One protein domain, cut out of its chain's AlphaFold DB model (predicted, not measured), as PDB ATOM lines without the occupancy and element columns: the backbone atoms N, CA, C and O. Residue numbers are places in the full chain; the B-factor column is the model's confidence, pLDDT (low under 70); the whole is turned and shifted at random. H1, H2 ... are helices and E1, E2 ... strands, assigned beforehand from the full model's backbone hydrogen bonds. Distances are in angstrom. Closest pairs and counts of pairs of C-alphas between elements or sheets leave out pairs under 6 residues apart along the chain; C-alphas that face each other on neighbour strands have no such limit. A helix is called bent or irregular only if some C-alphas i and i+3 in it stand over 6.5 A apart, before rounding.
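AT A GLANCE: This is residues 19 to 85 of the 86 residues of an uncharacterized protein of Planctomycetales bacterium zrk34 (UniProt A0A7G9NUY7). A two-stranded hairpin, E1 and E2, makes a small ribbon, and the long helix H2 crosses over one face of it. The loop between the strands reaches far out past the hairpin's one end, with the short helix H1 at the other end, and the domain is longest in this direction. The printed part has 67 residues with two named strands and two named helices in the order E1, E2, H1, H2; the sheet has the order E1 - E2 and is antiparallel. The class is mixed, helices and strands, though under half of the residues are in named elements. The whole is compact, with a radius of gyration of the C-alphas of 12.4 A and spans of 36 by 25 by 16 A.

HOW THE PARTS SIT: Pass residues 19 to 30, which hold no named element, and you reach strand E1, residues 31 to 35. Its neighbour is E2, residues 53 to 57; the two form a hairpin, antiparallel, with 147 degrees between their directions. Look at C-alphas 32 and 56, which face each other at 4.3 A. N 35 and O 53 are within hydrogen-bond range at 2.8 A, and so are N 33 and O 55 at 2.9 A. Next comes H1, residues 59 to 62; its closest C-alphas to E1 are those of Phe 31 and Glu 59, 7.0 A apart. H2, residues 65 to 83, and H1 meet only through their link. H2 and E2 are near each other, with 8 pairs of C-alphas within 10 A. The closest C-alphas of E1 and H2 are those of Tyr 35 and Glu 73, 7.4 A apart. In H2, 13 of 15 O i to N i+4 pairs are within hydrogen-bond range, while H1 is too short for such a pair.

IN THESE COORDINATES: Find C-alpha 31 at (20.912, -47.150, 26.271); from there E1 runs 13.1 A to Tyr 35. E2 goes from Ile 53 to Leu 57 over 13.3 A. H1 measures 5.1 A from Glu 59 to Ala 62. Find C-alpha 65 at (15.168, -54.629, 31.753), where H2 begins; it runs 24.3 A to C-alpha 83 at (3.002, -33.600, 32.165). H2 has a kink of 32 degrees near residue 72 and is irregular, with C-alphas 67 and 70 at 7.8 A.

THE WHOLE: The two C-alphas farthest apart are those of Gly 48 and Ser 60, 36.6 A. The printed part has no cut. The link from E1 to E2, with 17 residues, is long, and those from E2 to H1 and from H1 to H2 are tight. The mean pLDDT of the printed part is 87.3; look for values under 70 at residue 19 and residues 83 to 85, of which 83 belongs to H2.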
ATOM      1  N   LYS A  19      21.071 -33.796  27.956       66.75
ATOM      2  CA  LYS A  19      21.450 -35.200  27.799       66.75
ATOM      3  C   LYS A  19      20.404 -36.050  28.526       66.75
ATOM      4  O   LYS A  19      20.037 -35.701  29.650       66.75
ATOM      5  N   PRO A  20      19.882 -37.110  27.895       77.38
ATOM      6  CA  PRO A  20      18.885 -37.938  28.546       77.38
ATOM      7  C   PRO A  20      19.490 -38.544  29.816       77.38
ATOM      8  O   PRO A  20      20.638 -38.982  29.828       77.38
ATOM      9  N   HIS A  21      18.726 -38.551  30.898       89.31
ATOM     10  CA  HIS A  21      19.106 -39.212  32.144       89.31
ATOM     11  C   HIS A  21      18.420 -40.569  32.231       89.31
ATOM     12  O   HIS A  21      17.413 -40.808  31.562       89.31
ATOM     13  N   CYS A  22      18.979 -41.477  33.031       93.06
ATOM     14  CA  CYS A  22      18.368 -42.778  33.238       93.06
ATOM     15  C   CYS A  22      16.979 -42.561  33.835       93.06
ATOM     16  O   CYS A  22      16.859 -41.955  34.899       93.06
ATOM     17  N   LEU A  23      15.944 -43.082  33.176       92.88
ATOM     18  CA  LEU A  23      14.559 -42.945  33.616       92.88
ATOM     19  C   LEU A  23      14.386 -43.411  35.068       92.88
ATOM     20  O   LEU A  23      13.639 -42.813  35.835       92.88
ATOM     21  N   LEU A  24      15.077 -44.480  35.467       93.06
ATOM     22  CA  LEU A  24      14.892 -45.079  36.785       93.06
ATOM     23  C   LEU A  24      15.665 -44.342  37.882       93.06
ATOM     24  O   LEU A  24      15.062 -43.983  38.891       93.06
ATOM     25  N   CYS A  25      16.961 -44.091  37.681       92.88
ATOM     26  CA  CYS A  25      17.854 -43.595  38.735       92.88
ATOM     27  C   CYS A  25      18.448 -42.197  38.492       92.88
ATOM     28  O   CYS A  25      19.173 -41.697  39.344       92.88
ATOM     29  N   GLY A  26      18.211 -41.578  37.332       91.38
ATOM     30  CA  GLY A  26      18.768 -40.267  36.971       91.38
ATOM     31  C   GLY A  26      20.246 -40.270  36.549       91.38
ATOM     32  O   GLY A  26      20.764 -39.239  36.117       91.38
ATOM     33  N   GLY A  27      20.926 -41.418  36.632       91.25
ATOM     34  CA  GLY A  27      22.331 -41.570  36.245       91.25
ATOM     35  C   GLY A  27      22.609 -41.338  34.748       91.25
ATOM     36  O   GLY A  27      21.674 -41.186  33.955       91.25
ATOM     37  N   PRO A  28      23.893 -41.327  34.345       90.44
ATOM     38  CA  PRO A  28      24.285 -41.167  32.947       90.44
ATOM     39  C   PRO A  28      23.746 -42.321  32.095       90.44
ATOM     40  O   PRO A  28      23.771 -43.485  32.502       90.44
ATOM     41  N   THR A  29      23.221 -41.989  30.922       90.44
ATOM     42  CA  THR A  29      22.591 -42.952  30.016       90.44
ATOM     43  C   THR A  29      23.582 -43.548  29.041       90.44
ATOM     44  O   THR A  29      24.508 -42.886  28.580       90.44
ATOM     45  N   VAL A  30      23.340 -44.817  28.727       88.81
ATOM     46  CA  VAL A  30      24.102 -45.588  27.737       88.81
ATOM     47  C   VAL A  30      23.152 -46.199  26.706       88.81
ATOM     48  O   VAL A  30      23.503 -46.325  25.538       88.81
ATOM     49  N   PHE A  31      21.917 -46.511  27.114       88.00
ATOM     50  CA  PHE A  31      20.912 -47.150  26.271       88.00
ATOM     51  C   PHE A  31      19.715 -46.233  26.035       88.00
ATOM     52  O   PHE A  31      19.237 -45.571  26.959       88.00
ATOM     53  N   THR A  32      19.192 -46.246  24.810       90.06
ATOM     54  CA  THR A  32      17.941 -45.586  24.426       90.06
ATOM     55  C   THR A  32      16.944 -46.641  23.962       90.06
ATOM     56  O   THR A  32      17.266 -47.461  23.110       90.06
ATOM     57  N   ASN A  33      15.736 -46.606  24.518       90.31
ATOM     58  CA  ASN A  33      14.672 -47.572  24.264       90.31
ATOM     59  C   ASN A  33      13.375 -46.867  23.860       90.31
ATOM     60  O   ASN A  33      13.206 -45.663  24.068       90.31
ATOM     61  N   ILE A  34      12.450 -47.640  23.290       91.19
ATOM     62  CA  ILE A  34      11.140 -47.161  22.850       91.19
ATOM     63  C   ILE A  34      10.057 -47.930  23.602       91.19
ATOM     64  O   ILE A  34      10.024 -49.155  23.566       91.19
ATOM     65  N   TYR A  35       9.151 -47.200  24.245       91.31
ATOM     66  CA  TYR A  35       7.892 -47.720  24.764       91.31
ATOM     67  C   TYR A  35       6.752 -47.346  23.812       91.31
ATOM     68  O   TYR A  35       6.622 -46.188  23.395       91.31
ATOM     69  N   ILE A  36       5.927 -48.331  23.455       91.06
ATOM     70  CA  ILE A  36       4.730 -48.147  22.634       91.06
ATOM     71  C   ILE A  36       3.525 -48.512  23.503       91.06
ATOM     72  O   ILE A  36       3.293 -49.699  23.731       91.06
ATOM     73  N   PRO A  37       2.744 -47.522  23.969       89.62
ATOM     74  CA  PRO A  37       1.576 -47.776  24.794       89.62
ATOM     75  C   PRO A  37       0.577 -48.707  24.106       89.62
ATOM     76  O   PRO A  37       0.201 -48.497  22.947       89.62
ATOM     77  N   GLY A  38       0.111 -49.718  24.839       85.94
ATOM     78  CA  GLY A  38      -0.974 -50.584  24.390       85.94
ATOM     79  C   GLY A  38      -2.313 -49.842  24.300       85.94
ATOM     80  O   GLY A  38      -2.491 -48.768  24.865       85.94
ATOM     81  N   LYS A  39      -3.315 -50.444  23.644       82.00
ATOM     82  CA  LYS A  39      -4.654 -49.834  23.464       82.00
ATOM     83  C   LYS A  39      -5.376 -49.486  24.774       82.00
ATOM     84  O   LYS A  39      -6.257 -48.639  24.764       82.00
ATOM     85  N   ARG A  40      -5.046 -50.180  25.869       83.06
ATOM     86  CA  ARG A  40      -5.623 -49.966  27.207       83.06
ATOM     87  C   ARG A  40      -4.770 -49.053  28.093       83.06
ATOM     88  O   ARG A  40      -5.167 -48.784  29.220       83.06
ATOM     89  N   SER A  41      -3.609 -48.610  27.610       84.12
ATOM     90  CA  SER A  41      -2.738 -47.721  28.372       84.12
ATOM     91  C   SER A  41      -3.393 -46.343  28.514       84.12
ATOM     92  O   SER A  41      -3.942 -45.826  27.537       84.12
ATOM     93  N   PRO A  42      -3.286 -45.682  29.678       81.88
ATOM     94  CA  PRO A  42      -3.681 -44.282  29.828       81.88
ATOM     95  C   PRO A  42      -2.860 -43.337  28.931       81.88
ATOM     96  O   PRO A  42      -3.290 -42.218  28.662       81.88
ATOM     97  N   ALA A  43      -1.691 -43.773  28.448       82.69
ATOM     98  CA  ALA A  43      -0.875 -43.036  27.488       82.69
ATOM     99  C   ALA A  43      -1.245 -43.329  26.019       82.69
ATOM    100  O   ALA A  43      -0.582 -42.799  25.115       82.69
ATOM    101  N   ALA A  44      -2.273 -44.153  25.765       85.69
ATOM    102  CA  ALA A  44      -2.708 -44.507  24.420       85.69
ATOM    103  C   ALA A  44      -3.148 -43.262  23.628       85.69
ATOM    104  O   ALA A  44      -3.858 -42.398  24.147       85.69
ATOM    105  N   PRO A  45      -2.735 -43.139  22.357       83.25
ATOM    106  CA  PRO A  45      -3.177 -42.045  21.502       83.25
ATOM    107  C   PRO A  45      -4.631 -42.246  21.030       83.25
ATOM    108  O   PRO A  45      -5.155 -43.361  21.091       83.25
ATOM    109  N   PRO A  46      -5.266 -41.199  20.467       84.75
ATOM    110  CA  PRO A  46      -6.554 -41.330  19.794       84.75
ATOM    111  C   PRO A  46      -6.545 -42.405  18.690       84.75
ATOM    112  O   PRO A  46      -5.488 -42.659  18.095       84.75
ATOM    113  N   PRO A  47      -7.710 -42.994  18.356       84.94
ATOM    114  CA  PRO A  47      -7.826 -43.967  17.274       84.94
ATOM    115  C   PRO A  47      -7.190 -43.465  15.969       84.94
ATOM    116  O   PRO A  47      -7.323 -42.300  15.603       84.94
ATOM    117  N   GLY A  48      -6.470 -44.348  15.273       86.06
ATOM    118  CA  GLY A  48      -5.759 -44.018  14.032       86.06
ATOM    119  C   GLY A  48      -4.384 -43.364  14.222       86.06
ATOM    120  O   GLY A  48      -3.650 -43.220  13.247       86.06
ATOM    121  N   LYS A  49      -3.988 -43.016  15.453       86.38
ATOM    122  CA  LYS A  49      -2.644 -42.510  15.768       86.38
ATOM    123  C   LYS A  49      -1.815 -43.555  16.518       86.38
ATOM    124  O   LYS A  49      -2.344 -44.482  17.127       86.38
ATOM    125  N   ARG A  50      -0.489 -43.398  16.481       84.69
ATOM    126  CA  ARG A  50       0.469 -44.150  17.310       84.69
ATOM    127  C   ARG A  50       1.278 -43.170  18.149       84.69
ATOM    128  O   ARG A  50       1.654 -42.109  17.660       84.69
ATOM    129  N   ARG A  51       1.547 -43.535  19.402       86.81
ATOM    130  CA  ARG A  51       2.448 -42.805  20.292       86.81
ATOM    131  C   ARG A  51       3.668 -43.680  20.519       86.81
ATOM    132  O   ARG A  51       3.522 -44.862  20.809       86.81
ATOM    133  N   MET A  52       4.847 -43.102  20.350       89.06
ATOM    134  CA  MET A  52       6.117 -43.736  20.690       89.06
ATOM    135  C   MET A  52       6.792 -42.851  21.722       89.06
ATOM    136  O   MET A  52       6.862 -41.634  21.539       89.06
ATOM    137  N   ILE A  53       7.244 -43.449  22.815       88.94
ATOM    138  CA  ILE A  53       7.907 -42.739  23.900       88.94
ATOM    139  C   ILE A  53       9.339 -43.235  23.955       88.94
ATOM    140  O   ILE A  53       9.587 -44.420  24.158       88.94
ATOM    141  N   ILE A  54      10.273 -42.318  23.743       90.31
ATOM    142  CA  ILE A  54      11.697 -42.613  23.822       90.31
ATOM    143  C   ILE A  54      12.133 -42.368  25.262       90.31
ATOM    144  O   ILE A  54      11.929 -41.275  25.789       90.31
ATOM    145  N   TYR A  55      12.741 -43.374  25.879       91.56
ATOM    146  CA  TYR A  55      13.329 -43.272  27.209       91.56
ATOM    147  C   TYR A  55      14.768 -43.781  27.182       91.56
ATOM    148  O   TYR A  55      15.239 -44.337  26.190       91.56
ATOM    149  N   SER A  56      15.518 -43.536  28.250       93.56
ATOM    150  CA  SER A  56      16.924 -43.927  28.315       93.56
ATOM    151  C   SER A  56      17.262 -44.559  29.656       93.56
ATOM    152  O   SER A  56      16.647 -44.235  30.671       93.56
ATOM    153  N   LEU A  57      18.230 -45.472  29.658       93.94
ATOM    154  CA  LEU A  57      18.686 -46.205  30.838       93.94
ATOM    155  C   LEU A  57      20.214 -46.157  30.954       93.94
ATOM    156  O   LEU A  57      20.934 -46.054  29.955       93.94
ATOM    157  N   CYS A  58      20.711 -46.241  32.187       94.38
ATOM    158  CA  CYS A  58      22.108 -46.580  32.444       94.38
ATOM    159  C   CYS A  58      22.322 -48.092  32.282       94.38
ATOM    160  O   CYS A  58      21.365 -48.867  32.290       94.38
ATOM    161  N   GLU A  59      23.578 -48.516  32.184       94.00
ATOM    162  CA  GLU A  59      23.952 -49.920  31.977       94.00
ATOM    163  C   GLU A  59      23.404 -50.867  33.054       94.00
ATOM    164  O   GLU A  59      22.789 -51.881  32.737       94.00
ATOM    165  N   SER A  60      23.505 -50.480  34.328       94.25
ATOM    166  CA  SER A  60      22.995 -51.281  35.451       94.25
ATOM    167  C   SER A  60      21.473 -51.478  35.408       94.25
ATOM    168  O   SER A  60      20.972 -52.570  35.682       94.25
ATOM    169  N   CYS A  61      20.717 -50.438  35.039       94.00
ATOM    170  CA  CYS A  61      19.263 -50.532  34.908       94.00
ATOM    171  C   CYS A  61      18.847 -51.311  33.655       94.00
ATOM    172  O   CYS A  61      17.872 -52.055  33.707       94.00
ATOM    173  N   ALA A  62      19.584 -51.164  32.551       92.56
ATOM    174  CA  ALA A  62      19.331 -51.904  31.318       92.56
ATOM    175  C   ALA A  62      19.577 -53.412  31.487       92.56
ATOM    176  O   ALA A  62      18.798 -54.210  30.978       92.56
ATOM    177  N   GLY A  63      20.576 -53.818  32.278       92.69
ATOM    178  CA  GLY A  63      20.831 -55.232  32.585       92.69
ATOM    179  C   GLY A  63      19.710 -55.937  33.363       92.69
ATOM    180  O   GLY A  63      19.745 -57.152  33.519       92.69
ATOM    181  N   LYS A  64      18.714 -55.190  33.855       92.69
ATOM    182  CA  LYS A  64      17.541 -55.706  34.578       92.69
ATOM    183  C   LYS A  64      16.236 -55.407  33.839       92.69
ATOM    184  O   LYS A  64      15.179 -55.397  34.468       92.69
ATOM    185  N   LEU A  65      16.307 -55.109  32.539       88.88
ATOM    186  CA  LEU A  65      15.168 -54.629  31.753       88.88
ATOM    187  C   LEU A  65      13.961 -55.564  31.860       88.88
ATOM    188  O   LEU A  65      12.872 -55.091  32.161       88.88
ATOM    189  N   ASP A  66      14.171 -56.872  31.709       89.50
ATOM    190  CA  ASP A  66      13.089 -57.862  31.765       89.50
ATOM    191  C   ASP A  66      12.389 -57.880  33.129       89.50
ATOM    192  O   ASP A  66      11.172 -58.010  33.215       89.50
ATOM    193  N   THR A  67      13.144 -57.692  34.213       92.81
ATOM    194  CA  THR A  67      12.598 -57.652  35.578       92.81
ATOM    195  C   THR A  67      11.934 -56.313  35.903       92.81
ATOM    196  O   THR A  67      11.037 -56.250  36.736       92.81
ATOM    197  N   LEU A  68      12.389 -55.224  35.279       91.88
ATOM    198  CA  LEU A  68      11.935 -53.860  35.560       91.88
ATOM    199  C   LEU A  68      10.949 -53.323  34.517       91.88
ATOM    200  O   LEU A  68      10.572 -52.156  34.610       91.88
ATOM    201  N   ALA A  69      10.519 -54.139  33.551       90.12
ATOM    202  CA  ALA A  69       9.660 -53.716  32.448       90.12
ATOM    203  C   ALA A  69       8.373 -53.038  32.948       90.12
ATOM    204  O   ALA A  69       8.112 -51.888  32.603       90.12
ATOM    205  N   GLU A  70       7.635 -53.681  33.855       91.31
ATOM    206  CA  GLU A  70       6.394 -53.122  34.415       91.31
ATOM    207  C   GLU A  70       6.630 -51.822  35.201       91.31
ATOM    208  O   GLU A  70       5.833 -50.880  35.134       91.31
ATOM    209  N   VAL A  71       7.754 -51.731  35.921       93.38
ATOM    210  CA  VAL A  71       8.146 -50.526  36.669       93.38
ATOM    211  C   VAL A  71       8.444 -49.372  35.709       93.38
ATOM    212  O   VAL A  71       8.040 -48.236  35.960       93.38
ATOM    213  N   ILE A  72       9.135 -49.660  34.604       93.06
ATOM    214  CA  ILE A  72       9.456 -48.694  33.551       93.06
ATOM    215  C   ILE A  72       8.174 -48.183  32.895       93.06
ATOM    216  O   ILE A  72       7.987 -46.969  32.820       93.06
ATOM    217  N   GLU A  73       7.282 -49.079  32.467       92.19
ATOM    218  CA  GLU A  73       6.012 -48.705  31.836       92.19
ATOM    219  C   GLU A  73       5.169 -47.834  32.771       92.19
ATOM    220  O   GLU A  73       4.768 -46.728  32.399       92.19
ATOM    221  N   THR A  74       5.005 -48.263  34.026       91.75
ATOM    222  CA  THR A  74       4.267 -47.513  35.052       91.75
ATOM    223  C   THR A  74       4.865 -46.125  35.278       91.75
ATOM    224  O   THR A  74       4.139 -45.131  35.369       91.75
ATOM    225  N   LYS A  75       6.198 -46.022  35.353       92.94
ATOM    226  CA  LYS A  75       6.877 -44.738  35.546       92.94
ATOM    227  C   LYS A  75       6.653 -43.798  34.362       92.94
ATOM    228  O   LYS A  75       6.301 -42.641  34.581       92.94
ATOM    229  N   ILE A  76       6.801 -44.297  33.134       91.50
ATOM    230  CA  ILE A  76       6.556 -43.517  31.913       91.50
ATOM    231  C   ILE A  76       5.114 -43.004  31.886       91.50
ATOM    232  O   ILE A  76       4.872 -41.827  31.625       91.50
ATOM    233  N   GLU A  77       4.145 -43.867  32.174       90.62
ATOM    234  CA  GLU A  77       2.733 -43.489  32.162       90.62
ATOM    235  C   GLU A  77       2.392 -42.441  33.226       90.62
ATOM    236  O   GLU A  77       1.632 -41.509  32.949       90.62
ATOM    237  N   ASN A  78       2.988 -42.544  34.416       89.50
ATOM    238  CA  ASN A  78       2.819 -41.554  35.478       89.50
ATOM    239  C   ASN A  78       3.431 -40.196  35.106       89.50
ATOM    240  O   ASN A  78       2.779 -39.171  35.291       89.50
ATOM    241  N   GLU A  79       4.638 -40.163  34.532       86.56
ATOM    242  CA  GLU A  79       5.266 -38.909  34.085       86.56
ATOM    243  C   GLU A  79       4.459 -38.222  32.980       86.56
ATOM    244  O   GLU A  79       4.298 -36.998  32.984       86.56
ATOM    245  N   LEU A  80       3.893 -39.001  32.056       82.75
ATOM    246  CA  LEU A  80       3.021 -38.474  31.010       82.75
ATOM    247  C   LEU A  80       1.711 -37.920  31.561       82.75
ATOM    248  O   LEU A  80       1.226 -36.911  31.051       82.75
ATOM    249  N   ARG A  81       1.150 -38.550  32.597       80.50
ATOM    250  CA  ARG A  81      -0.039 -38.039  33.286       80.50
ATOM    251  C   ARG A  81       0.252 -36.705  33.967       80.50
ATOM    252  O   ARG A  81      -0.517 -35.767  33.796       80.50
ATOM    253  N   SER A  82       1.373 -36.608  34.679       72.62
ATOM    254  CA  SER A  82       1.795 -35.378  35.360       72.62
ATOM    255  C   SER A  82       2.115 -34.247  34.380       72.62
ATOM    256  O   SER A  82       1.824 -33.090  34.659       72.62
ATOM    257  N   SER A  83       2.659 -34.579  33.207       65.75
ATOM    258  CA  SER A  83       3.002 -33.600  32.165       65.75
ATOM    259  C   SER A  83       1.794 -33.119  31.350       65.75
ATOM    260  O   SER A  83       1.895 -32.111  30.664       65.75
ATOM    261  N   ALA A  84       0.661 -33.829  31.394       59.06
ATOM    262  CA  ALA A  84      -0.589 -33.412  30.750       59.06
ATOM    263  C   ALA A  84      -1.424 -32.440  31.611       59.06
ATOM    264  O   ALA A  84      -2.447 -31.948  31.146       59.06
ATOM    265  N   ALA A  85      -1.014 -32.193  32.861       48.56
ATOM    266  CA  ALA A  85      -1.715 -31.337  33.822       48.56
ATOM    267  C   ALA A  85      -1.182 -29.889  33.871       48.56
ATOM    268  O   ALA A  85      -1.511 -29.151  34.797       48.56
TER     269      ALA A  85